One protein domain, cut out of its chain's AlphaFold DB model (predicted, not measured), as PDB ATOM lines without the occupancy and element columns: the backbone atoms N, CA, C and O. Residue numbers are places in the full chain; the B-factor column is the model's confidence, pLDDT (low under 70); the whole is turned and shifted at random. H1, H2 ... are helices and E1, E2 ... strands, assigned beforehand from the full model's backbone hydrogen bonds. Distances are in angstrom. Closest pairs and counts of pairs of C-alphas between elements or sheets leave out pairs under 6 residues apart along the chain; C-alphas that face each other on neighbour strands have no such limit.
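What this domain is: This is residues 6 to 224 of the 225 residues of an uncharacterized protein of Azospirillum brasilense (UniProt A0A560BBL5). A twisted sheet of five strands has H2 and H6 packed over one face, H1 across its strands at one end, and a cluster of H3, H4 and H5 at the other end. H1 and H5 mark the two ends of the longest axis, and a long unnamed stretch, residues 18 to 40, links H1 to H2. The printed part has 219 residues, with seven named helices and five named strands in the order H1 H2 H3 H4 H5 H6 E1 E2 E3 E4 E5 H7. The sheet runs E4 E3 E2 E1 E5, antiparallel throughout, and the class is mixed, helices and strands. The whole is compact, with a radius of gyration of the C-alphas of 18.0 A and spans of 54 by 36 by 35 A.

Where its parts are: H1, residues 6 to 17, begins at C-alpha 6 (180.115, 218.417, 208.721). H2 holds residues 41 to 48, H3 61 to 69 and H4 78 to 81. H5, residues 85 to 101, is 24.2 A long and ends at C-alpha 101 (177.651, 165.569, 192.430). H6, residues 112 to 130, is 26.8 A long. E1, residues 145 to 156, is 32.4 A long; E2, residues 159 to 175, is 38.6 A long and bends by 70 degrees at residue 162. E3 holds residues 178 to 184, E4 191 to 195 and E5 204 to 209. H7, residues 214 to 223, ends at C-alpha 223 (187.142, 214.682, 198.539).

How they stand to each other: E1 to E4 form a meander, each strand the antiparallel neighbour of the one before. Within hydrogen-bond range across the neighbour strands are N 147 and O 171 of E1 and E2 at 2.8 A, N 182 and O 170 of E3 and E2 at 2.7 A, N 192 and O 183 of E4 and E3 at 2.7 A, and N 148 and O 207 of E1 and E5, also antiparallel neighbours, at 2.8 A. H1, H2 and H6 with the sheet make two layers, helices on one face of a sheet. H1 runs across the strands, over E3 and E2, at a height over the sheet of 8.5 A. H2 is slantwise to the strands, at 7.1 A. H6 is on the sheet, its closest C-alphas to E5 being Asn 121 and Ala 205, 5.6 A. H6, with residues 127 to 130 alone, touches H2 (C-alphas of Thr 47 and Cys 128, 5.2 A). H3, on the sheet, touches H5 at a steep tilt of 50 degrees, the closest C-alphas being Ile 67 and Asn 93, 4.6 A. H4 and H5 only just touch, only at the corner, with 3 pairs of C-alphas within 8 A, the closest Trp 79 and Ala 85, 6.1 A. H7 only grazes the sheet. Every O i to N i+4 pair is within hydrogen-bond range in H1, H2, H3, H6 and H7; H5 has 11 of 13, and H4 is too short for one.

The domain as a whole: The C-alphas of Gln 6 and Asn 101, the two farthest apart, are 55.4 A apart. The printed part has no cut. The links H1 to H2, H2 to H3 and H6 to E1 are long. The pLDDT is under 70 in residues 21 to 40, 52 to 58, 138 to 139, 154 to 164 and 186 to 189.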
ATOM      1  N   GLN A   6     180.029 217.602 209.933       91.50
ATOM      2  CA  GLN A   6     180.115 218.417 208.721       91.50
ATOM      3  C   GLN A   6     180.128 217.542 207.462       91.50
ATOM      4  O   GLN A   6     179.357 217.797 206.543       91.50
ATOM      5  N   GLN A   7     180.944 216.485 207.439       90.94
ATOM      6  CA  GLN A   7     180.999 215.556 206.305       90.94
ATOM      7  C   GLN A   7     179.667 214.841 206.093       90.94
ATOM      8  O   GLN A   7     179.216 214.727 204.957       90.94
ATOM      9  N   LEU A   8     179.015 214.408 207.174       91.94
ATOM     10  CA  LEU A   8     177.699 213.775 207.098       91.94
ATOM     11  C   LEU A   8     176.641 214.738 206.552       91.94
ATOM     12  O   LEU A   8     175.882 214.351 205.672       91.94
ATOM     13  N   ASN A   9     176.633 215.999 206.990       91.75
ATOM     14  CA  ASN A   9     175.726 217.018 206.458       91.75
ATOM     15  C   ASN A   9     175.979 217.287 204.965       91.75
ATOM     16  O   ASN A   9     175.032 217.444 204.200       91.75
ATOM     17  N   THR A  10     177.245 217.319 204.540       91.00
ATOM     18  CA  THR A  10     177.615 217.470 203.126       91.00
ATOM     19  C   THR A  10     177.104 216.293 202.292       91.00
ATOM     20  O   THR A  10     176.488 216.493 201.247       91.00
ATOM     21  N   LEU A  11     177.311 215.060 202.762       91.25
ATOM     22  CA  LEU A  11     176.810 213.848 202.109       91.25
ATOM     23  C   LEU A  11     175.275 213.805 202.065       91.25
ATOM     24  O   LEU A  11     174.699 213.444 201.039       91.25
ATOM     25  N   ASP A  12     174.614 214.220 203.144       92.25
ATOM     26  CA  ASP A  12     173.156 214.309 203.227       92.25
ATOM     27  C   ASP A  12     172.593 215.312 202.216       92.25
ATOM     28  O   ASP A  12     171.654 214.997 201.478       92.25
ATOM     29  N   GLN A  13     173.212 216.491 202.116       91.19
ATOM     30  CA  GLN A  13     172.831 217.505 201.139       91.19
ATOM     31  C   GLN A  13     172.987 216.980 199.709       91.19
ATOM     32  O   GLN A  13     172.090 217.161 198.886       91.19
ATOM     33  N   TYR A  14     174.061 216.240 199.418       90.12
ATOM     34  CA  TYR A  14     174.197 215.604 198.112       90.12
ATOM     35  C   TYR A  14     173.101 214.573 197.828       90.12
ATOM     36  O   TYR A  14     172.628 214.509 196.691       90.12
ATOM     37  N   CYS A  15     172.652 213.807 198.827       91.12
ATOM     38  CA  CYS A  15     171.496 212.921 198.685       91.12
ATOM     39  C   CYS A  15     170.202 213.688 198.391       91.12
ATOM     40  O   CYS A  15     169.395 213.218 197.591       91.12
ATOM     41  N   VAL A  16     169.996 214.857 199.003       91.25
ATOM     42  CA  VAL A  16     168.839 215.722 198.717       91.25
ATOM     43  C   VAL A  16     168.890 216.255 197.288       91.25
ATOM     44  O   VAL A  16     167.886 216.207 196.578       91.25
ATOM     45  N   ASP A  17     170.061 216.714 196.857       89.50
ATOM     46  CA  ASP A  17     170.251 217.309 195.534       89.50
ATOM     47  C   ASP A  17     170.234 216.255 194.412       89.50
ATOM     48  O   ASP A  17     169.976 216.579 193.253       89.50
ATOM     49  N   ASN A  18     170.478 214.981 194.748       85.06
ATOM     50  CA  ASN A  18     170.581 213.866 193.803       85.06
ATOM     51  C   ASN A  18     169.681 212.681 194.215       85.06
ATOM     52  O   ASN A  18     170.182 211.598 194.529       85.06
ATOM     53  N   PRO A  19     168.344 212.821 194.166       82.94
ATOM     54  CA  PRO A  19     167.408 211.804 194.663       82.94
ATOM     55  C   PRO A  19     167.444 210.461 193.908       82.94
ATOM     56  O   PRO A  19     166.930 209.470 194.414       82.94
ATOM     57  N   ALA A  20     168.044 210.410 192.715       72.94
ATOM     58  CA  ALA A  20     168.225 209.184 191.924       72.94
ATOM     59  C   ALA A  20     169.584 209.149 191.189       72.94
ATOM     60  O   ALA A  20     169.739 208.465 190.175       72.94
ATOM     61  N   GLY A  21     170.545 209.966 191.630       67.12
ATOM     62  CA  GLY A  21     171.722 210.321 190.837       67.12
ATOM     63  C   GLY A  21     172.983 209.525 191.171       67.12
ATOM     64  O   GLY A  21     173.263 209.197 192.321       67.12
ATOM     65  N   VAL A  22     173.803 209.302 190.143       64.94
ATOM     66  CA  VAL A  22     175.228 208.973 190.281       64.94
ATOM     67  C   VAL A  22     176.025 210.241 189.982       64.94
ATOM     68  O   VAL A  22     176.297 210.509 188.810       64.94
ATOM     69  N   PRO A  23     176.369 211.078 190.969       62.38
ATOM     70  CA  PRO A  23     177.314 212.155 190.724       62.38
ATOM     71  C   PRO A  23     178.749 211.708 190.988       62.38
ATOM     72  O   PRO A  23     179.110 211.131 192.012       62.38
ATOM     73  N   PHE A  24     179.608 212.058 190.047       57.84
ATOM     74  CA  PHE A  24     181.042 211.937 190.194       57.84
ATOM     75  C   PHE A  24     181.568 213.099 191.052       57.84
ATOM     76  O   PHE A  24     181.699 214.225 190.568       57.84
ATOM     77  N   LEU A  25     181.857 212.844 192.327       55.50
ATOM     78  CA  LEU A  25     182.532 213.808 193.197       55.50
ATOM     79  C   LEU A  25     184.041 213.560 193.175       55.50
ATOM     80  O   LEU A  25     184.594 212.921 194.059       55.50
ATOM     81  N   GLY A  26     184.693 214.101 192.146       48.81
ATOM     82  CA  GLY A  26     186.137 214.321 192.128       48.81
ATOM     83  C   GLY A  26     187.007 213.098 191.823       48.81
ATOM     84  O   GLY A  26     186.855 212.007 192.362       48.81
ATOM     85  N   ALA A  27     188.013 213.319 190.978       45.78
ATOM     86  CA  ALA A  27     189.108 212.383 190.799       45.78
ATOM     87  C   ALA A  27     190.079 212.551 191.974       45.78
ATOM     88  O   ALA A  27     190.975 213.393 191.921       45.78
ATOM     89  N   PHE A  28     189.953 211.736 193.023       48.34
ATOM     90  CA  PHE A  28     191.165 211.405 193.764       48.34
ATOM     91  C   PHE A  28     192.012 210.598 192.785       48.34
ATOM     92  O   PHE A  28     191.657 209.474 192.455       48.34
ATOM     93  N   ALA A  29     193.078 211.183 192.234       48.84
ATOM     94  CA  ALA A  29     194.109 210.367 191.624       48.84
ATOM     95  C   ALA A  29     194.708 209.594 192.790       48.84
ATOM     96  O   ALA A  29     195.484 210.163 193.561       48.84
ATOM     97  N   SER A  30     194.287 208.335 192.966       47.34
ATOM     98  CA  SER A  30     195.020 207.407 193.819       47.34
ATOM     99  C   SER A  30     196.510 207.670 193.571       47.34
ATOM    100  O   SER A  30     196.893 207.765 192.392       47.34
ATOM    101  N   PRO A  31     197.345 207.884 194.613       47.34
ATOM    102  CA  PRO A  31     198.786 207.963 194.401       47.34
ATOM    103  C   PRO A  31     199.170 206.780 193.519       47.34
ATOM    104  O   PRO A  31     198.468 205.780 193.534       47.34
ATOM    105  N   ASN A  32     200.200 206.906 192.687       50.56
ATOM    106  CA  ASN A  32     200.628 205.867 191.748       50.56
ATOM    107  C   ASN A  32     200.974 204.565 192.518       50.56
ATOM    108  O   ASN A  32     202.135 204.254 192.754       50.56
ATOM    109  N   LEU A  33     199.961 203.826 192.977       51.75
ATOM    110  CA  LEU A  33     200.049 202.701 193.904       51.75
ATOM    111  C   LEU A  33     200.486 201.447 193.149       51.75
ATOM    112  O   LEU A  33     200.595 200.378 193.738       51.75
ATOM    113  N   GLY A  34     200.708 201.573 191.834       54.00
ATOM    114  CA  GLY A  34     201.099 200.480 190.966       54.00
ATOM    115  C   GLY A  34     200.074 199.354 190.946       54.00
ATOM    116  O   GLY A  34     200.483 198.231 190.691       54.00
ATOM    117  N   ILE A  35     198.789 199.630 191.238       53.22
ATOM    118  CA  ILE A  35     197.728 198.613 191.253       53.22
ATOM    119  C   ILE A  35     197.642 198.022 189.840       53.22
ATOM    120  O   ILE A  35     197.246 198.739 188.914       53.22
ATOM    121  N   PRO A  36     198.044 196.755 189.640       50.72
ATOM    122  CA  PRO A  36     197.964 196.112 188.338       50.72
ATOM    123  C   PRO A  36     196.515 196.090 187.843       50.72
ATOM    124  O   PRO A  36     195.588 195.975 188.640       50.72
ATOM    125  N   ALA A  37     196.293 196.165 186.529       50.12
ATOM    126  CA  ALA A  37     194.942 196.184 185.950       50.12
ATOM    127  C   ALA A  37     194.094 194.941 186.306       50.12
ATOM    128  O   ALA A  37     192.871 194.984 186.214       50.12
ATOM    129  N   ASN A  38     194.744 193.848 186.713       46.91
ATOM    130  CA  ASN A  38     194.135 192.603 187.178       46.91
ATOM    131  C   ASN A  38     193.929 192.535 188.703       46.91
ATOM    132  O   ASN A  38     193.388 191.546 189.187       46.91
ATOM    133  N   GLU A  39     194.338 193.550 189.469       55.84
ATOM    134  CA  GLU A  39     193.989 193.683 190.883       55.84
ATOM    135  C   GLU A  39     192.828 194.675 191.007       55.84
ATOM    136  O   GLU A  39     192.976 195.881 190.805       55.84
ATOM    137  N   CYS A  40     191.638 194.162 191.320       65.88
ATOM    138  CA  CYS A  40     190.428 194.969 191.438       65.88
ATOM    139  C   CYS A  40     190.566 196.037 192.545       65.88
ATOM    140  O   CYS A  40     190.436 195.758 193.736       65.88
ATOM    141  N   ALA A  41     190.791 197.293 192.143       75.12
ATOM    142  CA  ALA A  41     190.876 198.450 193.039       75.12
ATOM    143  C   ALA A  41     189.639 198.608 193.946       75.12
ATOM    144  O   ALA A  41     189.758 199.150 195.045       75.12
ATOM    145  N   CYS A  42     188.479 198.092 193.518       83.00
ATOM    146  CA  CYS A  42     187.210 198.146 194.241       83.00
ATOM    147  C   CYS A  42     187.287 197.525 195.639       83.00
ATOM    148  O   CYS A  42     186.929 198.178 196.620       83.00
ATOM    149  N   TRP A  43     187.800 196.300 195.773       82.38
ATOM    150  CA  TRP A  43     187.863 195.634 197.072       82.38
ATOM    151  C   TRP A  43     189.000 196.202 197.923       82.38
ATOM    152  O   TRP A  43     188.815 196.366 199.122       82.38
ATOM    153  N   ARG A  44     190.139 196.596 197.327       81.69
ATOM    154  CA  ARG A  44     191.247 197.251 198.058       81.69
ATOM    155  C   ARG A  44     190.812 198.554 198.699       81.69
ATOM    156  O   ARG A  44     191.188 198.851 199.835       81.69
ATOM    157  N   TRP A  45     190.059 199.339 197.936       85.12
ATOM    158  CA  TRP A  45     189.395 200.521 198.446       85.12
ATOM    159  C   TRP A  45     188.483 200.122 199.588       85.12
ATOM    160  O   TRP A  45     188.711 200.573 200.693       85.12
ATOM    161  N   THR A  46     187.534 199.226 199.331       88.69
ATOM    162  CA  THR A  46     186.442 198.909 200.252       88.69
ATOM    163  C   THR A  46     186.904 198.308 201.580       88.69
ATOM    164  O   THR A  46     186.278 198.551 202.606       88.69
ATOM    165  N   THR A  47     187.977 197.513 201.585       85.31
ATOM    166  CA  THR A  47     188.401 196.758 202.774       85.31
ATOM    167  C   THR A  47     189.555 197.413 203.520       85.31
ATOM    168  O   THR A  47     189.656 197.236 204.727       85.31
ATOM    169  N   ALA A  48     190.410 198.188 202.842       80.25
ATOM    170  CA  ALA A  48     191.644 198.719 203.430       80.25
ATOM    171  C   ALA A  48     191.903 200.209 203.142       80.25
ATOM    172  O   ALA A  48     192.903 200.761 203.621       80.25
ATOM    173  N   GLY A  49     191.039 200.877 202.371       81.56
ATOM    174  CA  GLY A  49     191.211 202.265 201.954       81.56
ATOM    175  C   GLY A  49     192.442 202.487 201.072       81.56
ATOM    176  O   GLY A  49     193.060 203.539 201.159       81.56
ATOM    177  N   LEU A  50     192.829 201.499 200.254       77.69
ATOM    178  CA  LEU A  50     194.041 201.528 199.414       77.69
ATOM    179  C   LEU A  50     195.375 201.577 200.191       77.69
ATOM    180  O   LEU A  50     196.326 202.234 199.760       77.69
ATOM    181  N   SER A  51     195.476 200.891 201.335       71.19
ATOM    182  CA  SER A  51     196.734 200.816 202.093       71.19
ATOM    183  C   SER A  51     197.913 200.324 201.223       71.19
ATOM    184  O   SER A  51     197.809 199.360 200.466       71.19
ATOM    185  N   GLY A  52     199.047 201.030 201.309       51.41
ATOM    186  CA  GLY A  52     200.176 200.944 200.371       51.41
ATOM    187  C   GLY A  52     201.133 199.759 200.537       51.41
ATOM    188  O   GLY A  52     202.271 199.848 200.078       51.41
ATOM    189  N   ALA A  53     200.729 198.654 201.167       54.56
ATOM    190  CA  ALA A  53     201.525 197.426 201.132       54.56
ATOM    191  C   ALA A  53     201.341 196.747 199.759       54.56
ATOM    192  O   ALA A  53     200.634 195.749 199.612       54.56
ATOM    193  N   VAL A  54     201.937 197.356 198.729       45.03
ATOM    194  CA  VAL A  54     202.024 196.842 197.357       45.03
ATOM    195  C   VAL A  54     202.732 195.486 197.425       45.03
ATOM    196  O   VAL A  54     203.944 195.424 197.602       45.03
ATOM    197  N   GLY A  55     201.964 194.399 197.388       47.50
ATOM    198  CA  GLY A  55     202.470 193.031 197.548       47.50
ATOM    199  C   GLY A  55     201.581 192.119 198.393       47.50
ATOM    200  O   GLY A  55     201.755 190.907 198.356       47.50
ATOM    201  N   VAL A  56     200.601 192.667 199.112       52.41
ATOM    202  CA  VAL A  56     199.643 191.855 199.867       52.41
ATOM    203  C   VAL A  56     198.440 191.557 198.961       52.41
ATOM    204  O   VAL A  56     197.541 192.384 198.775       52.41
ATOM    205  N   ILE A  57     198.505 190.404 198.293       54.38
ATOM    206  CA  ILE A  57     197.505 189.903 197.344       54.38
ATOM    207  C   ILE A  57     196.253 189.496 198.131       54.38
ATOM    208  O   ILE A  57     196.196 188.406 198.695       54.38
ATOM    209  N   ASN A  58     195.243 190.363 198.161       67.38
ATOM    210  CA  ASN A  58     194.008 190.140 198.923       67.38
ATOM    211  C   ASN A  58     192.805 190.003 197.989       67.38
ATOM    212  O   ASN A  58     191.769 190.605 198.226       67.38
ATOM    213  N   ASP A  59     192.945 189.225 196.916       74.50
ATOM    214  CA  ASP A  59     191.818 188.894 196.050       74.50
ATOM    215  C   ASP A  59     190.873 187.910 196.776       74.50
ATOM    216  O   ASP A  59     191.254 186.752 196.984       74.50
ATOM    217  N   PRO A  60     189.644 188.319 197.147       77.44
ATOM    218  CA  PRO A  60     188.688 187.442 197.826       77.44
ATOM    219  C   PRO A  60     188.277 186.226 196.976       77.44
ATOM    220  O   PRO A  60     187.855 185.207 197.526       77.44
ATOM    221  N   ALA A  61     188.470 186.270 195.648       78.25
ATOM    222  CA  ALA A  61     188.186 185.159 194.732       78.25
ATOM    223  C   ALA A  61     189.097 183.975 194.981       78.25
ATOM    224  O   ALA A  61     188.739 182.859 194.609       78.25
ATOM    225  N   GLN A  62     190.238 184.166 195.641       80.81
ATOM    226  CA  GLN A  62     191.086 183.041 196.000       80.81
ATOM    227  C   GLN A  62     190.396 182.105 196.985       80.81
ATOM    228  O   GLN A  62     190.519 180.901 196.819       80.81
ATOM    229  N   ALA A  63     189.627 182.613 197.954       82.38
ATOM    230  CA  ALA A  63     188.882 181.756 198.878       82.38
ATOM    231  C   ALA A  63     187.802 180.953 198.146       82.38
ATOM    232  O   ALA A  63     187.673 179.748 198.356       82.38
ATOM    233  N   PHE A  64     187.096 181.588 197.213       83.69
ATOM    234  CA  PHE A  64     186.101 180.924 196.373       83.69
ATOM    235  C   PHE A  64     186.722 179.881 195.436       83.69
ATOM    236  O   PHE A  64     186.248 178.747 195.363       83.69
ATOM    237  N   THR A  65     187.827 180.231 194.782       83.00
ATOM    238  CA  THR A  65     188.595 179.338 193.903       83.00
ATOM    239  C   THR A  65     189.163 178.160 194.685       83.00
ATOM    240  O   THR A  65     189.050 177.021 194.246       83.00
ATOM    241  N   ALA A  66     189.718 178.410 195.870       84.88
ATOM    242  CA  ALA A  66     190.262 177.380 196.741       84.88
ATOM    243  C   ALA A  66     189.166 176.420 197.230       84.88
ATOM    244  O   ALA A  66     189.385 175.210 197.235       84.88
ATOM    245  N   ILE A  67     187.963 176.917 197.554       87.81
ATOM    246  CA  ILE A  67     186.805 176.063 197.873       87.81
ATOM    247  C   ILE A  67     186.396 175.228 196.662       87.81
ATOM    248  O   ILE A  67     186.122 174.043 196.816       87.81
ATOM    249  N   ALA A  68     186.355 175.808 195.462       84.81
ATOM    250  CA  ALA A  68     185.901 175.102 194.267       84.81
ATOM    251  C   ALA A  68     186.905 174.043 193.783       84.81
ATOM    252  O   ALA A  68     186.515 172.936 193.418       84.81
ATOM    253  N   LEU A  69     188.197 174.375 193.788       85.06
ATOM    254  CA  LEU A  69     189.262 173.571 193.180       85.06
ATOM    255  C   LEU A  69     190.099 172.782 194.194       85.06
ATOM    256  O   LEU A  69     190.941 171.984 193.788       85.06
ATOM    257  N   ASN A  70     189.883 172.991 195.495       84.38
ATOM    258  CA  ASN A  70     190.721 172.456 196.571       84.38
ATOM    259  C   ASN A  70     192.212 172.808 196.399       84.38
ATOM    260  O   ASN A  70     193.096 171.965 196.559       84.38
ATOM    261  N   THR A  71     192.493 174.052 196.015       84.94
ATOM    262  CA  THR A  71     193.857 174.550 195.796       84.94
ATOM    263  C   THR A  71     194.342 175.377 196.985       84.94
ATOM    264  O   THR A  71     193.534 176.071 197.602       84.94
ATOM    265  N   PRO A  72     195.650 175.372 197.299       81.75
ATOM    266  CA  PRO A  72     196.221 176.305 198.265       81.75
ATOM    267  C   PRO A  72     195.985 177.769 197.869       81.75
ATOM    268  O   PRO A  72     195.838 178.085 196.686       81.75
ATOM    269  N   PHE A  73     196.000 178.659 198.860       82.69
ATOM    270  CA  PHE A  73     196.056 180.100 198.622       82.69
ATOM    271  C   PHE A  73     197.377 180.506 197.962       82.69
ATOM    272  O   PHE A  73     198.381 179.799 198.070       82.69
ATOM    273  N   ASN A  74     197.389 181.666 197.301       77.81
ATOM    274  CA  ASN A  74     198.623 182.186 196.722       77.81
ATOM    275  C   ASN A  74     199.633 182.522 197.825       77.81
ATOM    276  O   ASN A  74     199.277 183.136 198.838       77.81
ATOM    277  N   GLN A  75     200.894 182.163 197.583       75.56
ATOM    278  CA  GLN A  75     201.992 182.449 198.497       75.56
ATOM    279  C   GLN A  75     202.104 183.959 198.749       75.56
ATOM    280  O   GLN A  75     202.121 184.755 197.809       75.56
ATOM    281  N   GLY A  76     202.193 184.353 200.016       71.25
ATOM    282  CA  GLY A  76     202.257 185.748 200.445       71.25
ATOM    283  C   GLY A  76     200.902 186.459 200.528       71.25
ATOM    284  O   GLY A  76     200.868 187.644 200.858       71.25
ATOM    285  N   SER A  77     199.785 185.772 200.263       74.94
ATOM    286  CA  SER A  77     198.452 186.324 200.538       74.94
ATOM    287  C   SER A  77     198.168 186.378 202.047       74.94
ATOM    288  O   SER A  77     198.696 185.586 202.833       74.94
ATOM    289  N   ILE A  78     197.286 187.288 202.475       73.44
ATOM    290  CA  ILE A  78     196.764 187.282 203.860       73.44
ATOM    291  C   ILE A  78     196.052 185.974 204.192       73.44
ATOM    292  O   ILE A  78     196.135 185.504 205.320       73.44
ATOM    293  N   TRP A  79     195.386 185.381 203.200       79.12
ATOM    294  CA  TRP A  79     194.583 184.179 203.366       79.12
ATOM    295  C   TRP A  79     195.444 182.951 203.654       79.12
ATOM    296  O   TRP A  79     195.028 182.085 204.417       79.12
ATOM    297  N   GLU A  80     196.656 182.891 203.092       79.12
ATOM    298  CA  GLU A  80     197.634 181.841 203.402       79.12
ATOM    299  C   GLU A  80     198.056 181.868 204.879       79.12
ATOM    300  O   GLU A  80     198.272 180.818 205.479       79.12
ATOM    301  N   ASN A  81     198.158 183.062 205.469       75.38
ATOM    302  CA  ASN A  81     198.660 183.264 206.830       75.38
ATOM    303  C   ASN A  81     197.548 183.342 207.889       75.38
ATOM    304  O   ASN A  81     197.839 183.452 209.082       75.38
ATOM    305  N   ASP A  82     196.282 183.297 207.475       80.44
ATOM    306  CA  ASP A  82     195.153 183.253 208.393       80.44
ATOM    307  C   ASP A  82     194.986 181.835 208.960       80.44
ATOM    308  O   ASP A  82     194.888 180.850 208.230       80.44
ATOM    309  N   ASN A  83     194.938 181.715 210.287       79.00
ATOM    310  CA  ASN A  83     194.888 180.411 210.957       79.00
ATOM    311  C   ASN A  83     193.567 179.653 210.723       79.00
ATOM    312  O   ASN A  83     193.497 178.447 210.971       79.00
ATOM    313  N   TYR A  84     192.509 180.342 210.295       77.62
ATOM    314  CA  TYR A  84     191.178 179.771 210.121       77.62
ATOM    315  C   TYR A  84     190.868 179.462 208.651       77.62
ATOM    316  O   TYR A  84     190.266 178.425 208.354       77.62
ATOM    317  N   ALA A  85     191.311 180.315 207.729       81.75
ATOM    318  CA  ALA A  85     190.930 180.264 206.325       81.75
ATOM    319  C   ALA A  85     191.240 178.927 205.623       81.75
ATOM    320  O   ALA A  85     190.333 178.406 204.971       81.75
ATOM    321  N   PRO A  86     192.425 178.296 205.773       81.06
ATOM    322  CA  PRO A  86     192.701 177.011 205.123       81.06
ATOM    323  C   PRO A  86     191.751 175.895 205.575       81.06
ATOM    324  O   PRO A  86     191.259 175.117 204.758       81.06
ATOM    325  N   THR A  87     191.439 175.847 206.874       83.31
ATOM    326  CA  THR A  87     190.512 174.852 207.437       83.31
ATOM    327  C   THR A  87     189.090 175.092 206.933       83.31
ATOM    328  O   THR A  87     188.403 174.149 206.538       83.31
ATOM    329  N   TYR A  88     188.660 176.356 206.903       86.56
ATOM    330  CA  TYR A  88     187.349 176.747 206.393       86.56
ATOM    331  C   TYR A  88     187.163 176.368 204.919       86.56
ATOM    332  O   TYR A  88     186.130 175.810 204.541       86.56
ATOM    333  N   VAL A  89     188.182 176.616 204.089       84.94
ATOM    334  CA  VAL A  89     188.191 176.224 202.675       84.94
ATOM    335  C   VAL A  89     188.047 174.713 202.524       84.94
ATOM    336  O   VAL A  89     187.182 174.253 201.781       84.94
ATOM    337  N   GLN A  90     188.852 173.935 203.252       82.06
ATOM    338  CA  GLN A  90     188.829 172.476 203.159       82.06
ATOM    339  C   GLN A  90     187.458 171.895 203.545       82.06
ATOM    340  O   GLN A  90     186.945 171.001 202.870       82.06
ATOM    341  N   GLN A  91     186.838 172.423 204.604       85.00
ATOM    342  CA  GLN A  91     185.500 172.013 205.043       85.00
ATOM    343  C   GLN A  91     184.428 172.323 203.988       85.00
ATOM    344  O   GLN A  91     183.552 171.495 203.717       85.00
ATOM    345  N   ASN A  92     184.508 173.493 203.356       90.50
ATOM    346  CA  ASN A  92     183.535 173.910 202.352       90.50
ATOM    347  C   ASN A  92     183.748 173.248 200.986       90.50
ATOM    348  O   ASN A  92     182.762 173.011 200.294       90.50
ATOM    349  N   ASN A  93     184.973 172.854 200.619       90.69
ATOM    350  CA  ASN A  93     185.222 172.079 199.398       90.69
ATOM    351  C   ASN A  93     184.467 170.740 199.402       90.69
ATOM    352  O   ASN A  93     183.845 170.367 198.405       90.69
ATOM    353  N   ALA A  94     184.472 170.025 200.531       88.56
ATOM    354  CA  ALA A  94     183.747 168.761 200.650       88.56
ATOM    355  C   ALA A  94     182.237 168.947 200.421       88.56
ATOM    356  O   ALA A  94     181.619 168.166 199.697       88.56
ATOM    357  N   THR A  95     181.662 170.008 200.990       90.50
ATOM    358  CA  THR A  95     180.243 170.357 200.825       90.50
ATOM    359  C   THR A  95     179.936 170.796 199.391       90.50
ATOM    360  O   THR A  95     178.964 170.332 198.798       90.50
ATOM    361  N   TYR A  96     180.802 171.615 198.788       89.62
ATOM    362  CA  TYR A  96     180.696 172.027 197.388       89.62
ATOM    363  C   TYR A  96     180.644 170.821 196.440       89.62
ATOM    364  O   TYR A  96     179.735 170.714 195.619       89.62
ATOM    365  N   ASN A  97     181.556 169.858 196.605       89.69
ATOM    366  CA  ASN A  97     181.590 168.645 195.786       89.69
ATOM    367  C   ASN A  97     180.327 167.789 195.943       89.69
ATOM    368  O   ASN A  97     179.893 167.157 194.980       89.69
ATOM    369  N   GLN A  98     179.710 167.761 197.129       91.75
ATOM    370  CA  GLN A  98     178.420 167.089 197.300       91.75
ATOM    371  C   GLN A  98     177.325 167.777 196.479       91.75
ATOM    372  O   GLN A  98     176.528 167.080 195.854       91.75
ATOM    373  N   TYR A  99     177.295 169.116 196.442       91.12
ATOM    374  CA  TYR A  99     176.316 169.842 195.629       91.12
ATOM    375  C   TYR A  99     176.541 169.576 194.146       91.12
ATOM    376  O   TYR A  99     175.596 169.192 193.466       91.12
ATOM    377  N   VAL A 100     177.780 169.685 193.658       88.44
ATOM    378  CA  VAL A 100     178.123 169.389 192.256       88.44
ATOM    379  C   VAL A 100     177.682 167.971 191.872       88.44
ATOM    380  O   VAL A 100     176.965 167.789 190.890       88.44
ATOM    381  N   ASN A 101     178.017 166.967 192.688       90.56
ATOM    382  CA  ASN A 101     177.651 165.569 192.430       90.56
ATOM    383  C   ASN A 101     176.140 165.297 192.522       90.56
ATOM    384  O   ASN A 101     175.662 164.308 191.968       90.56
ATOM    385  N   ASN A 102     175.391 166.156 193.215       91.12
ATOM    386  CA  ASN A 102     173.939 166.067 193.356       91.12
ATOM    387  C   ASN A 102     173.197 167.079 192.463       91.12
ATOM    388  O   ASN A 102     172.055 167.432 192.753       91.12
ATOM    389  N   ASN A 103     173.836 167.576 191.394       88.50
ATOM    390  CA  ASN A 103     173.267 168.566 190.469       88.50
ATOM    391  C   ASN A 103     172.682 169.797 191.186       88.50
ATOM    392  O   ASN A 103     171.602 170.275 190.842       88.50
ATOM    393  N   TYR A 104     173.381 170.275 192.217       88.38
ATOM    394  CA  TYR A 104     173.015 171.418 193.058       88.38
ATOM    395  C   TYR A 104     171.659 171.279 193.777       88.38
ATOM    396  O   TYR A 104     171.098 172.265 194.256       88.38
ATOM    397  N   ALA A 105     171.133 170.056 193.894       87.50
ATOM    398  CA  ALA A 105     169.923 169.785 194.655       87.50
ATOM    399  C   ALA A 105     170.153 169.912 196.172       87.50
ATOM    400  O   ALA A 105     171.281 169.910 196.664       87.50
ATOM    401  N   LEU A 106     169.047 170.001 196.915       89.81
ATOM    402  CA  LEU A 106     169.002 170.100 198.376       89.81
ATOM    403  C   LEU A 106     169.863 169.015 199.057       89.81
ATOM    404  O   LEU A 106     169.660 167.823 198.812       89.81
ATOM    405  N   LEU A 107     170.768 169.415 199.956       89.19
ATOM    406  CA  LEU A 107     171.613 168.519 200.749       89.19
ATOM    407  C   LEU A 107     171.340 168.698 202.235       89.19
ATOM    408  O   LEU A 107     171.457 169.799 202.759       89.19
ATOM    409  N   ASN A 108     170.993 167.617 202.938       89.75
ATOM    410  CA  ASN A 108     170.709 167.646 204.381       89.75
ATOM    411  C   ASN A 108     169.717 168.757 204.796       89.75
ATOM    412  O   ASN A 108     169.824 169.322 205.879       89.75
ATOM    413  N   GLY A 109     168.759 169.087 203.923       89.81
ATOM    414  CA  GLY A 109     167.784 170.157 204.157       89.81
ATOM    415  C   GLY A 109     168.289 171.582 203.890       89.81
ATOM    416  O   GLY A 109     167.524 172.519 204.088       89.81
ATOM    417  N   VAL A 110     169.520 171.756 203.403       92.12
ATOM    418  CA  VAL A 110     170.110 173.047 203.018       92.12
ATOM    419  C   VAL A 110     170.186 173.135 201.494       92.12
ATOM    420  O   VAL A 110     170.567 172.173 200.822       92.12
ATOM    421  N   THR A 111     169.742 174.255 200.922       90.88
ATOM    422  CA  THR A 111     169.853 174.501 199.478       90.88
ATOM    423  C   THR A 111     171.250 175.008 199.143       90.88
ATOM    424  O   THR A 111     171.922 175.600 199.991       90.88
ATOM    425  N   TYR A 112     171.662 174.841 197.884       87.69
ATOM    426  CA  TYR A 112     172.901 175.442 197.399       87.69
ATOM    427  C   TYR A 112     172.937 176.950 197.673       87.69
ATOM    428  O   TYR A 112     173.927 177.434 198.202       87.69
ATOM    429  N   ASP A 113     171.842 177.671 197.406       86.38
ATOM    430  CA  ASP A 113     171.761 179.120 197.626       86.38
ATOM    431  C   ASP A 113     171.979 179.526 199.085       86.38
ATOM    432  O   ASP A 113     172.654 180.520 199.348       86.38
ATOM    433  N   THR A 114     171.415 178.777 200.037       89.81
ATOM    434  CA  THR A 114     171.605 179.056 201.466       89.81
ATOM    435  C   THR A 114     173.052 178.813 201.871       89.81
ATOM    436  O   THR A 114     173.680 179.703 202.436       89.81
ATOM    437  N   TRP A 115     173.616 177.655 201.512       90.50
ATOM    438  CA  TRP A 115     175.022 177.355 201.794       90.50
ATOM    439  C   TRP A 115     175.972 178.370 201.137       90.50
ATOM    440  O   TRP A 115     176.912 178.851 201.764       90.50
ATOM    441  N   PHE A 116     175.706 178.734 199.884       87.25
ATOM    442  CA  PHE A 116     176.495 179.698 199.128       87.25
ATOM    443  C   PHE A 116     176.458 181.082 199.772       87.25
ATOM    444  O   PHE A 116     177.503 181.722 199.902       87.25
ATOM    445  N   ALA A 117     175.282 181.548 200.201       87.69
ATOM    446  CA  ALA A 117     175.148 182.817 200.905       87.69
ATOM    447  C   ALA A 117     175.951 182.819 202.216       87.69
ATOM    448  O   ALA A 117     176.658 183.788 202.485       87.69
ATOM    449  N   ASP A 118     175.919 181.725 202.982       90.19
ATOM    450  CA  ASP A 118     176.692 181.591 204.223       90.19
ATOM    451  C   ASP A 118     178.208 181.652 203.964       90.19
ATOM    452  O   ASP A 118     178.936 182.384 204.646       90.19
ATOM    453  N   VAL A 119     178.685 180.938 202.937       89.06
ATOM    454  CA  VAL A 119     180.094 180.969 202.508       89.06
ATOM    455  C   VAL A 119     180.521 182.368 202.080       89.06
ATOM    456  O   VAL A 119     181.557 182.878 202.512       89.06
ATOM    457  N   THR A 120     179.692 183.006 201.262       88.56
ATOM    458  CA  THR A 120     179.912 184.351 200.731       88.56
ATOM    459  C   THR A 120     180.001 185.373 201.863       88.56
ATOM    460  O   THR A 120     180.984 186.108 201.945       88.56
ATOM    461  N   ASN A 121     179.037 185.373 202.788       89.00
ATOM    462  CA  ASN A 121     179.032 186.272 203.943       89.00
ATOM    463  C   ASN A 121     180.273 186.074 204.821       89.00
ATOM    464  O   ASN A 121     180.923 187.051 205.192       89.00
ATOM    465  N   THR A 122     180.658 184.821 205.087       88.44
ATOM    466  CA  THR A 122     181.848 184.511 205.894       88.44
ATOM    467  C   THR A 122     183.128 185.044 205.248       88.44
ATOM    468  O   THR A 122     183.977 185.621 205.931       88.44
ATOM    469  N   ILE A 123     183.273 184.877 203.930       87.06
ATOM    470  CA  ILE A 123     184.449 185.352 203.194       87.06
ATOM    471  C   ILE A 123     184.503 186.878 203.177       87.06
ATOM    472  O   ILE A 123     185.570 187.437 203.436       87.06
ATOM    473  N   VAL A 124     183.384 187.571 202.946       88.50
ATOM    474  CA  VAL A 124     183.346 189.045 202.999       88.50
ATOM    475  C   VAL A 124     183.724 189.545 204.389       88.50
ATOM    476  O   VAL A 124     184.584 190.413 204.517       88.50
ATOM    477  N   GLU A 125     183.164 188.947 205.439       89.50
ATOM    478  CA  GLU A 125     183.447 189.317 206.824       89.50
ATOM    479  C   GLU A 125     184.928 189.115 207.191       89.50
ATOM    480  O   GLU A 125     185.561 189.987 207.795       89.50
ATOM    481  N   ALA A 126     185.511 187.986 206.782       86.44
ATOM    482  CA  ALA A 126     186.933 187.717 206.953       86.44
ATOM    483  C   ALA A 126     187.801 188.706 206.155       86.44
ATOM    484  O   ALA A 126     188.780 189.227 206.692       86.44
ATOM    485  N   THR A 127     187.412 189.028 204.917       86.56
ATOM    486  CA  THR A 127     188.108 190.020 204.080       86.56
ATOM    487  C   THR A 127     188.130 191.389 204.758       86.56
ATOM    488  O   THR A 127     189.182 192.026 204.813       86.56
ATOM    489  N   CYS A 128     187.005 191.821 205.334       87.81
ATOM    490  CA  CYS A 128     186.925 193.058 206.109       87.81
ATOM    491  C   CYS A 128     187.904 193.050 207.293       87.81
ATOM    492  O   CYS A 128     188.684 193.994 207.432       87.81
ATOM    493  N   ARG A 129     187.933 191.973 208.096       87.00
ATOM    494  CA  ARG A 129     188.877 191.839 209.225       87.00
ATOM    495  C   ARG A 129     190.328 191.971 208.792       87.00
ATOM    496  O   ARG A 129     191.087 192.724 209.393       87.00
ATOM    497  N   MET A 130     190.712 191.255 207.743       82.88
ATOM    498  CA  MET A 130     192.089 191.284 207.251       82.88
ATOM    499  C   MET A 130     192.458 192.621 206.594       82.88
ATOM    500  O   MET A 130     193.627 193.000 206.597       82.88
ATOM    501  N   GLY A 131     191.472 193.365 206.079       81.81
ATOM    502  CA  GLY A 131     191.625 194.750 205.625       81.81
ATOM    503  C   GLY A 131     191.746 195.781 206.758       81.81
ATOM    504  O   GLY A 131     192.049 196.949 206.503       81.81
ATOM    505  N   GLY A 132     191.567 195.358 208.014       83.06
ATOM    506  CA  GLY A 132     191.632 196.221 209.193       83.06
ATOM    507  C   GLY A 132     190.309 196.905 209.541       83.06
ATOM    508  O   GLY A 132     190.311 197.850 210.328       83.06
ATOM    509  N   LEU A 133     189.194 196.450 208.966       88.06
ATOM    510  CA  LEU A 133     187.850 196.815 209.407       88.06
ATOM    511  C   LEU A 133     187.386 195.857 210.503       88.06
ATOM    512  O   LEU A 133     187.801 194.701 210.559       88.06
ATOM    513  N   THR A 134     186.471 196.317 211.349       91.12
ATOM    514  CA  THR A 134     185.853 195.474 212.378       91.12
ATOM    515  C   THR A 134     184.408 195.185 211.982       91.12
ATOM    516  O   THR A 134     183.594 196.109 211.984       91.12
ATOM    517  N   PRO A 135     184.063 193.940 211.610       91.88
ATOM    518  CA  PRO A 135     182.681 193.571 211.333       91.88
ATOM    519  C   PRO A 135     181.785 193.653 212.565       91.88
ATOM    520  O   PRO A 135     182.213 193.363 213.685       91.88
ATOM    521  N   GLY A 136     180.521 193.977 212.326       90.12
ATOM    522  CA  GLY A 136     179.488 194.104 213.341       90.12
ATOM    523  C   GLY A 136     178.928 195.518 213.430       90.12
ATOM    524  O   GLY A 136     179.459 196.467 212.853       90.12
ATOM    525  N   ALA A 137     177.829 195.646 214.172       85.31
ATOM    526  CA  ALA A 137     177.187 196.933 214.390       85.31
ATOM    527  C   ALA A 137     178.096 197.860 215.203       85.31
ATOM    528  O   ALA A 137     178.465 197.558 216.340       85.31
ATOM    529  N   GLY A 138     178.461 198.988 214.597       69.31
ATOM    530  CA  GLY A 138     179.263 200.019 215.240       69.31
ATOM    531  C   GLY A 138     178.451 200.947 216.131       69.31
ATOM    532  O   GLY A 138     177.232 201.068 215.976       69.31
ATOM    533  N   PRO A 139     179.120 201.665 217.046       68.81
ATOM    534  CA  PRO A 139     178.514 202.815 217.690       68.81
ATOM    535  C   PRO A 139     178.215 203.897 216.643       68.81
ATOM    536  O   PRO A 139     179.115 204.389 215.963       68.81
ATOM    537  N   GLN A 140     176.951 204.306 216.559       72.81
ATOM    538  CA  GLN A 140     176.500 205.406 215.706       72.81
ATOM    539  C   GLN A 140     176.901 206.741 216.337       72.81
ATOM    540  O   GLN A 140     176.101 207.385 217.015       72.81
ATOM    541  N   THR A 141     178.164 207.132 216.173       76.31
ATOM    542  CA  THR A 141     178.705 208.324 216.843       76.31
ATOM    543  C   THR A 141     177.938 209.584 216.437       76.31
ATOM    544  O   THR A 141     177.641 210.405 217.300       76.31
ATOM    545  N   ASN A 142     177.554 209.700 215.162       81.44
ATOM    546  CA  ASN A 142     176.741 210.796 214.634       81.44
ATOM    547  C   ASN A 142     175.474 210.283 213.911       81.44
ATOM    548  O   ASN A 142     174.902 210.984 213.078       81.44
ATOM    549  N   GLY A 143     175.014 209.069 214.239       80.94
ATOM    550  CA  GLY A 143     173.824 208.449 213.638       80.94
ATOM    551  C   GLY A 143     174.079 207.636 212.363       80.94
ATOM    552  O   GLY A 143     173.153 207.003 211.863       80.94
ATOM    553  N   GLU A 144     175.308 207.618 211.847       88.81
ATOM    554  CA  GLU A 144     175.654 206.936 210.601       88.81
ATOM    555  C   GLU A 144     175.984 205.449 210.794       88.81
ATOM    556  O   GLU A 144     176.454 205.032 211.859       88.81
ATOM    557  N   ARG A 145     175.781 204.642 209.745       92.62
ATOM    558  CA  ARG A 145     176.197 203.228 209.708       92.62
ATOM    559  C   ARG A 145     176.985 202.927 208.443       92.62
ATOM    560  O   ARG A 145     176.637 203.405 207.363       92.62
ATOM    561  N   TYR A 146     178.016 202.100 208.578       94.06
ATOM    562  CA  TYR A 146     178.900 201.723 207.481       94.06
ATOM    563  C   TYR A 146     178.673 200.272 207.083       94.06
ATOM    564  O   TYR A 146     178.601 199.379 207.926       94.06
ATOM    565  N   TYR A 147     178.618 200.032 205.782       95.25
ATOM    566  CA  TYR A 147     178.402 198.716 205.209       95.25
ATOM    567  C   TYR A 147     179.425 198.463 204.113       95.25
ATOM    568  O   TYR A 147     179.645 199.312 203.256       95.25
ATOM    569  N   VAL A 148     180.023 197.283 204.112       94.31
ATOM    570  CA  VAL A 148     180.802 196.761 202.995       94.31
ATOM    571  C   VAL A 148     179.904 195.858 202.169       94.31
ATOM    572  O   VAL A 148     179.273 194.943 202.699       94.31
ATOM    573  N   TYR A 149     179.875 196.116 200.869       94.19
ATOM    574  CA  TYR A 149     179.148 195.323 199.897       94.19
ATOM    575  C   TYR A 149     180.131 194.579 199.010       94.19
ATOM    576  O   TYR A 149     181.082 195.169 198.493       94.19
ATOM    577  N   MET A 150     179.850 193.300 198.793       91.81
ATOM    578  CA  MET A 150     180.409 192.523 197.698       91.81
ATOM    579  C   MET A 150     179.265 192.070 196.805       91.81
ATOM    580  O   MET A 150     178.427 191.268 197.223       91.81
ATOM    581  N   HIS A 151     179.266 192.548 195.570       90.06
ATOM    582  CA  HIS A 151     178.369 192.058 194.542       90.06
ATOM    583  C   HIS A 151     178.985 190.870 193.812       90.06
ATOM    584  O   HIS A 151     180.192 190.842 193.539       90.06
ATOM    585  N   TYR A 152     178.145 189.893 193.499       86.12
ATOM    586  CA  TYR A 152     178.530 188.674 192.811       86.12
ATOM    587  C   TYR A 152     177.481 188.276 191.781       86.12
ATOM    588  O   TYR A 152     176.284 188.459 191.989       86.12
ATOM    589  N   ASP A 153     177.942 187.648 190.701       79.56
ATOM    590  CA  ASP A 153     177.059 187.029 189.718       79.56
ATOM    591  C   ASP A 153     176.935 185.536 190.030       79.56
ATOM    592  O   ASP A 153     177.900 184.778 189.919       79.56
ATOM    593  N   ARG A 154     175.734 185.094 190.426       69.06
ATOM    594  CA  ARG A 154     175.467 183.679 190.763       69.06
ATOM    595  C   ARG A 154     175.538 182.745 189.556       69.06
ATOM    596  O   ARG A 154     175.841 181.563 189.697       69.06
ATOM    597  N   VAL A 155     175.196 183.264 188.380       69.31
ATOM    598  CA  VAL A 155     175.108 182.497 187.140       69.31
ATOM    599  C   VAL A 155     175.822 183.269 186.047       69.31
ATOM    600  O   VAL A 155     175.438 184.386 185.708       69.31
ATOM    601  N   THR A 156     176.834 182.652 185.450       64.62
ATOM    602  CA  THR A 156     177.485 183.177 184.246       64.62
ATOM    603  C   THR A 156     177.395 182.109 183.172       64.62
ATOM    604  O   THR A 156     177.668 180.944 183.435       64.62
ATOM    605  N   ASN A 157     176.983 182.487 181.962       63.19
ATOM    606  CA  ASN A 157     176.824 181.560 180.832       63.19
ATOM    607  C   ASN A 157     175.898 180.356 181.109       63.19
ATOM    608  O   ASN A 157     176.048 179.305 180.495       63.19
ATOM    609  N   GLY A 158     174.914 180.516 182.002       59.75
ATOM    610  CA  GLY A 158     173.928 179.477 182.319       59.75
ATOM    611  C   GLY A 158     174.405 178.411 183.309       59.75
ATOM    612  O   GLY A 158     173.641 177.496 183.606       59.75
ATOM    613  N   GLU A 159     175.618 178.538 183.846       63.69
ATOM    614  CA  GLU A 159     176.175 177.617 184.835       63.69
ATOM    615  C   GLU A 159     176.190 178.265 186.224       63.69
ATOM    616  O   GLU A 159     176.510 179.450 186.373       63.69
ATOM    617  N   ILE A 160     175.820 177.479 187.242       64.19
ATOM    618  CA  ILE A 160     175.994 177.858 188.647       64.19
ATOM    619  C   ILE A 160     177.494 177.830 188.920       64.19
ATOM    620  O   ILE A 160     178.092 176.763 189.076       64.19
ATOM    621  N   ASN A 161     178.098 179.012 188.940       58.50
ATOM    622  CA  ASN A 161     179.524 179.148 189.169       58.50
ATOM    623  C   ASN A 161     179.830 179.244 190.667       58.50
ATOM    624  O   ASN A 161     179.006 179.734 191.445       58.50
ATOM    625  N   PRO A 162     181.036 178.831 191.097       55.59
ATOM    626  CA  PRO A 162     181.569 179.307 192.366       55.59
ATOM    627  C   PRO A 162     181.583 180.847 192.380       55.59
ATOM    628  O   PRO A 162     181.620 181.456 191.308       55.59
ATOM    629  N   PRO A 163     181.544 181.490 193.562       55.97
ATOM    630  CA  PRO A 163     181.313 182.928 193.659       55.97
ATOM    631  C   PRO A 163     182.321 183.729 192.828       55.97
ATOM    632  O   PRO A 163     183.495 183.849 193.180       55.97
ATOM    633  N   ASN A 164     181.843 184.278 191.712       64.19
ATOM    634  CA  ASN A 164     182.568 185.246 190.909       64.19
ATOM    635  C   ASN A 164     182.090 186.623 191.357       64.19
ATOM    636  O   ASN A 164     181.049 187.115 190.911       64.19
ATOM    637  N   TYR A 165     182.793 187.202 192.328       72.88
ATOM    638  CA  TYR A 165     182.497 188.570 192.715       72.88
ATOM    639  C   TYR A 165     182.884 189.498 191.564       72.88
ATOM    640  O   TYR A 165     183.883 189.288 190.877       72.88
ATOM    641  N   THR A 166     182.102 190.544 191.369       75.69
ATOM    642  CA  THR A 166     182.295 191.461 190.245       75.69
ATOM    643  C   THR A 166     182.648 192.860 190.718       75.69
ATOM    644  O   THR A 166     183.391 193.567 190.034       75.69
ATOM    645  N   HIS A 167     182.185 193.262 191.907       87.38
ATOM    646  CA  HIS A 167     182.400 194.615 192.407       87.38
ATOM    647  C   HIS A 167     182.245 194.739 193.926       87.38
ATOM    648  O   HIS A 167     181.535 193.957 194.553       87.38
ATOM    649  N   TRP A 168     182.904 195.744 194.505       90.00
ATOM    650  CA  TRP A 168     182.874 196.041 195.938       90.00
ATOM    651  C   TRP A 168     182.717 197.539 196.177       90.00
ATOM    652  O   TRP A 168     183.295 198.350 195.444       90.00
ATOM    653  N   TRP A 169     181.971 197.907 197.217       92.50
ATOM    654  CA  TRP A 169     181.816 199.302 197.630       92.50
ATOM    655  C   TRP A 169     181.495 199.442 199.116       92.50
ATOM    656  O   TRP A 169     181.098 198.489 199.788       92.50
ATOM    657  N   ILE A 170     181.638 200.669 199.615       94.31
ATOM    658  CA  ILE A 170     181.226 201.066 200.962       94.31
ATOM    659  C   ILE A 170     179.898 201.803 200.856       94.31
ATOM    660  O   ILE A 170     179.801 202.768 200.109       94.31
ATOM    661  N   GLY A 171     178.885 201.388 201.606       94.62
ATOM    662  CA  GLY A 171     177.676 202.172 201.827       94.62
ATOM    663  C   GLY A 171     177.727 202.897 203.164       94.62
ATOM    664  O   GLY A 171     178.152 202.332 204.171       94.62
ATOM    665  N   ILE A 172     177.260 204.137 203.167       94.12
ATOM    666  CA  ILE A 172     177.054 204.962 204.353       94.12
ATOM    667  C   ILE A 172     175.561 205.249 204.442       94.12
ATOM    668  O   ILE A 172     175.019 205.978 203.609       94.12
ATOM    669  N   ASP A 173     174.898 204.645 205.421       93.44
ATOM    670  CA  ASP A 173     173.512 204.957 205.762       93.44
ATOM    671  C   ASP A 173     173.498 206.211 206.642       93.44
ATOM    672  O   ASP A 173     174.114 206.237 207.711       93.44
ATOM    673  N   LEU A 174     172.825 207.255 206.158       91.94
ATOM    674  CA  LEU A 174     172.680 208.548 206.828       91.94
ATOM    675  C   LEU A 174     171.341 208.660 207.580       91.94
ATOM    676  O   LEU A 174     171.026 209.711 208.143       91.94
ATOM    677  N   GLY A 175     170.525 207.603 207.572       87.25
ATOM    678  CA  GLY A 175     169.143 207.630 208.034       87.25
ATOM    679  C   GLY A 175     168.200 208.303 207.031       87.25
ATOM    680  O   GLY A 175     168.583 208.721 205.942       87.25
ATOM    681  N   ASN A 176     166.912 208.395 207.383       85.69
ATOM    682  CA  ASN A 176     165.874 209.032 206.553       85.69
ATOM    683  C   ASN A 176     165.794 208.500 205.105       85.69
ATOM    684  O   ASN A 176     165.469 209.251 204.185       85.69
ATOM    685  N   ASN A 177     166.075 207.206 204.908       85.62
ATOM    686  CA  ASN A 177     166.168 206.551 203.596       85.62
ATOM    687  C   ASN A 177     167.233 207.158 202.664       85.62
ATOM    688  O   ASN A 177     167.095 207.070 201.443       85.62
ATOM    689  N   ARG A 178     168.281 207.779 203.218       90.56
ATOM    690  CA  ARG A 178     169.401 208.338 202.459       90.56
ATOM    691  C   ARG A 178     170.630 207.469 202.633       90.56
ATOM    692  O   ARG A 178     171.058 207.184 203.748       90.56
ATOM    693  N   VAL A 179     171.215 207.084 201.508       92.12
ATOM    694  CA  VAL A 179     172.410 206.242 201.471       92.12
ATOM    695  C   VAL A 179     173.406 206.792 200.468       92.12
ATOM    696  O   VAL A 179     173.032 207.242 199.382       92.12
ATOM    697  N   VAL A 180     174.682 206.721 200.824       92.06
ATOM    698  CA  VAL A 180     175.795 207.035 199.932       92.06
ATOM    699  C   VAL A 180     176.599 205.775 199.690       92.06
ATOM    700  O   VAL A 180     177.168 205.233 200.628       92.06
ATOM    701  N   ASN A 181     176.688 205.326 198.443       92.38
ATOM    702  CA  ASN A 181     177.585 204.239 198.068       92.38
ATOM    703  C   ASN A 181     178.846 204.810 197.421       92.38
ATOM    704  O   ASN A 181     178.768 205.635 196.514       92.38
ATOM    705  N   ILE A 182     180.004 204.382 197.907       90.19
ATOM    706  CA  ILE A 182     181.321 204.896 197.552       90.19
ATOM    707  C   ILE A 182     182.149 203.743 197.007       90.19
ATOM    708  O   ILE A 182     182.471 202.791 197.723       90.19
ATOM    709  N   GLU A 183     182.511 203.834 195.737       85.94
ATOM    710  CA  GLU A 183     183.085 202.727 194.982       85.94
ATOM    711  C   GLU A 183     184.298 203.158 194.161       85.94
ATOM    712  O   GLU A 183     184.447 204.318 193.791       85.94
ATOM    713  N   MET A 184     185.155 202.204 193.821       81.31
ATOM    714  CA  MET A 184     186.181 202.367 192.791       81.31
ATOM    715  C   MET A 184     185.991 201.263 191.772       81.31
ATOM    716  O   MET A 184     185.774 200.133 192.174       81.31
ATOM    717  N   PHE A 185     186.087 201.542 190.476       76.38
ATOM    718  CA  PHE A 185     185.977 200.492 189.459       76.38
ATOM    719  C   PHE A 185     187.312 199.774 189.225       76.38
ATOM    720  O   PHE A 185     188.372 200.389 189.386       76.38
ATOM    721  N   PRO A 186     187.298 198.495 188.802       68.06
ATOM    722  CA  PRO A 186     188.497 197.825 188.307       68.06
ATOM    723  C   PRO A 186     189.213 198.674 187.243       68.06
ATOM    724  O   PRO A 186     188.575 199.233 186.352       68.06
ATOM    725  N   GLY A 187     190.535 198.822 187.363       63.25
ATOM    726  CA  GLY A 187     191.342 199.658 186.463       63.25
ATOM    727  C   GLY A 187     191.164 201.177 186.622       63.25
ATOM    728  O   GLY A 187     191.833 201.935 185.922       63.25
ATOM    729  N   SER A 188     190.307 201.640 187.537       68.44
ATOM    730  CA  SER A 188     190.141 203.058 187.857       68.44
ATOM    731  C   SER A 188     191.008 203.461 189.048       68.44
ATOM    732  O   SER A 188     191.134 202.732 190.030       68.44
ATOM    733  N   THR A 189     191.556 204.672 188.991       66.75
ATOM    734  CA  THR A 189     192.166 205.339 190.148       66.75
ATOM    735  C   THR A 189     191.190 206.250 190.882       66.75
ATOM    736  O   THR A 189     191.578 206.823 191.891       66.75
ATOM    737  N   GLN A 190     189.955 206.382 190.393       73.50
ATOM    738  CA  GLN A 190     188.978 207.366 190.851       73.50
ATOM    739  C   GLN A 190     187.907 206.719 191.729       73.50
ATOM    740  O   GLN A 190     187.343 205.679 191.372       73.50
ATOM    741  N   VAL A 191     187.601 207.385 192.839       77.38
ATOM    742  CA  VAL A 191     186.471 207.067 193.714       77.38
ATOM    743  C   VAL A 191     185.204 207.712 193.149       77.38
ATOM    744  O   VAL A 191     185.210 208.869 192.746       77.38
ATOM    745  N   THR A 192     184.115 206.953 193.097       81.38
ATOM    746  CA  THR A 192     182.798 207.369 192.605       81.38
ATOM    747  C   THR A 192     181.789 207.313 193.743       81.38
ATOM    748  O   THR A 192     181.829 206.398 194.563       81.38
ATOM    749  N   PHE A 193     180.870 208.278 193.771       86.38
ATOM    750  CA  PHE A 193     179.782 208.348 194.737       86.38
ATOM    751  C   PHE A 193     178.452 208.082 194.023       86.38
ATOM    752  O   PHE A 193     178.192 208.585 192.931       86.38
ATOM    753  N   ARG A 194     177.583 207.285 194.638       88.62
ATOM    754  CA  ARG A 194     176.191 207.094 194.228       88.62
ATOM    755  C   ARG A 194     175.300 207.508 195.384       88.62
ATOM    756  O   ARG A 194     175.454 206.986 196.487       88.62
ATOM    757  N   PHE A 195     174.369 208.419 195.134       90.19
ATOM    758  CA  PHE A 195     173.463 208.913 196.164       90.19
ATOM    759  C   PHE A 195     172.073 208.335 195.965       90.19
ATOM    760  O   PHE A 195     171.521 208.381 194.866       90.19
ATOM    761  N   ASN A 196     171.526 207.753 197.033       90.19
ATOM    762  CA  ASN A 196     170.250 207.030 197.036       90.19
ATOM    763  C   ASN A 196     170.177 205.912 195.981       90.19
ATOM    764  O   ASN A 196     169.100 205.499 195.558       90.19
ATOM    765  N   ASN A 197     171.338 205.437 195.532       88.12
ATOM    766  CA  ASN A 197     171.478 204.430 194.497       88.12
ATOM    767  C   ASN A 197     172.726 203.588 194.772       88.12
ATOM    768  O   ASN A 197     173.666 204.059 195.412       88.12
ATOM    769  N   ALA A 198     172.749 202.359 194.275       87.75
ATOM    770  CA  ALA A 198     173.860 201.425 194.409       87.75
ATOM    771  C   ALA A 198     174.311 200.934 193.026       87.75
ATOM    772  O   ALA A 198     173.670 201.216 192.013       87.75
ATOM    773  N   TYR A 199     175.432 200.217 192.978       85.50
ATOM    774  CA  TYR A 199     175.855 199.530 191.759       85.50
ATOM    775  C   TYR A 199     174.837 198.454 191.351       85.50
ATOM    776  O   TYR A 199     174.393 198.419 190.204       85.50
ATOM    777  N   ALA A 200     174.427 197.628 192.316       88.12
ATOM    778  CA  ALA A 200     173.431 196.579 192.150       88.12
ATOM    779  C   ALA A 200     172.514 196.515 193.378       88.12
ATOM    780  O   ALA A 200     172.961 196.684 194.513       88.12
ATOM    781  N   ALA A 201     171.226 196.255 193.148       85.00
ATOM    782  CA  ALA A 201     170.215 196.170 194.207       85.00
ATOM    783  C   ALA A 201     170.054 194.756 194.796       85.00
ATOM    784  O   ALA A 201     169.511 194.607 195.888       85.00
ATOM    785  N   ALA A 202     170.507 193.728 194.080       87.19
ATOM    786  CA  ALA A 202     170.394 192.322 194.455       87.19
ATOM    787  C   ALA A 202     171.755 191.626 194.336       87.19
ATOM    788  O   ALA A 202     172.711 192.216 193.836       87.19
ATOM    789  N   ASP A 203     171.818 190.380 194.814       87.44
ATOM    790  CA  ASP A 203     173.015 189.531 194.743       87.44
ATOM    791  C   ASP A 203     174.248 190.194 195.361       87.44
ATOM    792  O   ASP A 203     175.324 190.303 194.777       87.44
ATOM    793  N   ASN A 204     174.042 190.665 196.590       90.75
ATOM    794  CA  ASN A 204     175.055 191.300 197.408       90.75
ATOM    795  C   ASN A 204     175.228 190.519 198.707       90.75
ATOM    796  O   ASN A 204     174.246 190.125 199.338       90.75
ATOM    797  N   ALA A 205     176.473 190.340 199.126       91.62
ATOM    798  CA  ALA A 205     176.799 190.068 200.515       91.62
ATOM    799  C   ALA A 205     177.094 191.405 201.192       91.62
ATOM    800  O   ALA A 205     177.815 192.240 200.640       91.62
ATOM    801  N   ILE A 206     176.487 191.616 202.357       94.06
ATOM    802  CA  ILE A 206     176.501 192.896 203.061       94.06
ATOM    803  C   ILE A 206     177.027 192.646 204.465       94.06
ATOM    804  O   ILE A 206     176.437 191.879 205.225       94.06
ATOM    805  N   VAL A 207     178.121 193.312 204.809       93.56
ATOM    806  CA  VAL A 207     178.715 193.259 206.141       93.56
ATOM    807  C   VAL A 207     178.687 194.657 206.723       93.56
ATOM    808  O   VAL A 207     179.313 195.570 206.191       93.56
ATOM    809  N   GLU A 208     177.962 194.840 207.821       95.06
ATOM    810  CA  GLU A 208     178.105 196.056 208.616       95.06
ATOM    811  C   GLU A 208     179.492 196.078 209.255       95.06
ATOM    812  O   GLU A 208     179.970 195.054 209.754       95.06
ATOM    813  N   VAL A 209     180.139 197.238 209.227       92.88
ATOM    814  CA  VAL A 209     181.428 197.458 209.879       92.88
ATOM    815  C   VAL A 209     181.306 198.603 210.863       92.88
ATOM    816  O   VAL A 209     180.548 199.553 210.653       92.88
ATOM    817  N   THR A 210     182.061 198.523 211.952       89.94
ATOM    818  CA  THR A 210     181.899 199.485 213.035       89.94
ATOM    819  C   THR A 210     182.356 200.878 212.649       89.94
ATOM    820  O   THR A 210     181.865 201.861 213.201       89.94
ATOM    821  N   ASP A 211     183.332 200.964 211.744       82.75
ATOM    822  CA  ASP A 211     184.041 202.190 211.450       82.75
ATOM    823  C   ASP A 211     184.957 202.070 210.212       82.75
ATOM    824  O   ASP A 211     185.293 200.975 209.769       82.75
ATOM    825  N   LEU A 212     185.384 203.212 209.658       89.56
ATOM    826  CA  LEU A 212     186.294 203.266 208.504       89.56
ATOM    827  C   LEU A 212     187.772 203.346 208.922       89.56
ATOM    828  O   LEU A 212     188.119 204.042 209.879       89.56
ATOM    829  N   THR A 213     188.679 202.701 208.185       88.25
ATOM    830  CA  THR A 213     190.130 202.791 208.474       88.25
ATOM    831  C   THR A 213     190.706 204.195 208.226       88.25
ATOM    832  O   THR A 213     190.093 205.045 207.575       88.25
ATOM    833  N   GLN A 214     191.938 204.445 208.685       87.44
ATOM    834  CA  GLN A 214     192.640 205.714 208.442       87.44
ATOM    835  C   GLN A 214     192.832 206.062 206.977       87.44
ATOM    836  O   GLN A 214     192.728 207.234 206.620       87.44
ATOM    837  N   ASN A 215     193.037 205.067 206.124       85.00
ATOM    838  CA  ASN A 215     193.234 205.328 204.707       85.00
ATOM    839  C   ASN A 215     191.918 205.710 204.018       85.00
ATOM    840  O   ASN A 215     191.910 206.634 203.208       85.00
ATOM    841  N   HIS A 216     190.795 205.093 204.412       88.56
ATOM    842  CA  HIS A 216     189.473 205.534 203.958       88.56
ATOM    843  C   HIS A 216     189.241 206.999 204.324       88.56
ATOM    844  O   HIS A 216     188.906 207.807 203.464       88.56
ATOM    845  N   MET A 217     189.484 207.355 205.589       87.94
ATOM    846  CA  MET A 217     189.292 208.723 206.065       87.94
ATOM    847  C   MET A 217     190.212 209.718 205.358       87.94
ATOM    848  O   MET A 217     189.771 210.809 205.027       87.94
ATOM    849  N   ALA A 218     191.466 209.355 205.084       84.25
ATOM    850  CA  ALA A 218     192.386 210.214 204.344       84.25
ATOM    851  C   ALA A 218     191.861 210.545 202.936       84.25
ATOM    852  O   ALA A 218     191.934 211.696 202.509       84.25
ATOM    853  N   ILE A 219     191.289 209.555 202.245       81.69
ATOM    854  CA  ILE A 219     190.687 209.734 200.919       81.69
ATOM    855  C   ILE A 219     189.394 210.550 201.019       81.69
ATOM    856  O   ILE A 219     189.223 211.514 200.277       81.69
ATOM    857  N   LEU A 220     188.508 210.229 201.964       85.56
ATOM    858  CA  LEU A 220     187.252 210.961 202.149       85.56
ATOM    859  C   LEU A 220     187.490 212.423 202.540       85.56
ATOM    860  O   LEU A 220     186.833 213.294 201.991       85.56
ATOM    861  N   ASN A 221     188.465 212.715 203.401       84.88
ATOM    862  CA  ASN A 221     188.845 214.086 203.767       84.88
ATOM    863  C   ASN A 221     189.454 214.876 202.596       84.88
ATOM    864  O   ASN A 221     189.457 216.101 202.624       84.88
ATOM    865  N   ALA A 222     190.011 214.197 201.590       78.50
ATOM    866  CA  ALA A 222     190.528 214.852 200.391       78.50
ATOM    867  C   ALA A 222     189.423 215.199 199.379       78.50
ATOM    868  O   ALA A 222     189.638 216.041 198.508       78.50
ATOM    869  N   ILE A 223     188.266 214.537 199.473       76.81
ATOM    870  CA  ILE A 223     187.142 214.682 198.539       76.81
ATOM    871  C   ILE A 223     186.013 215.523 199.151       76.81
ATOM    872  O   ILE A 223     185.392 216.325 198.455       76.81
ATOM    873  N   LEU A 224     185.740 215.336 200.444       80.50
ATOM    874  CA  LEU A 224     184.665 215.996 201.176       80.50
ATOM    875  C   LEU A 224     185.220 217.226 201.922       80.50
ATOM    876  O   LEU A 224     186.119 217.051 202.746       80.50
TER     877      LEU A 224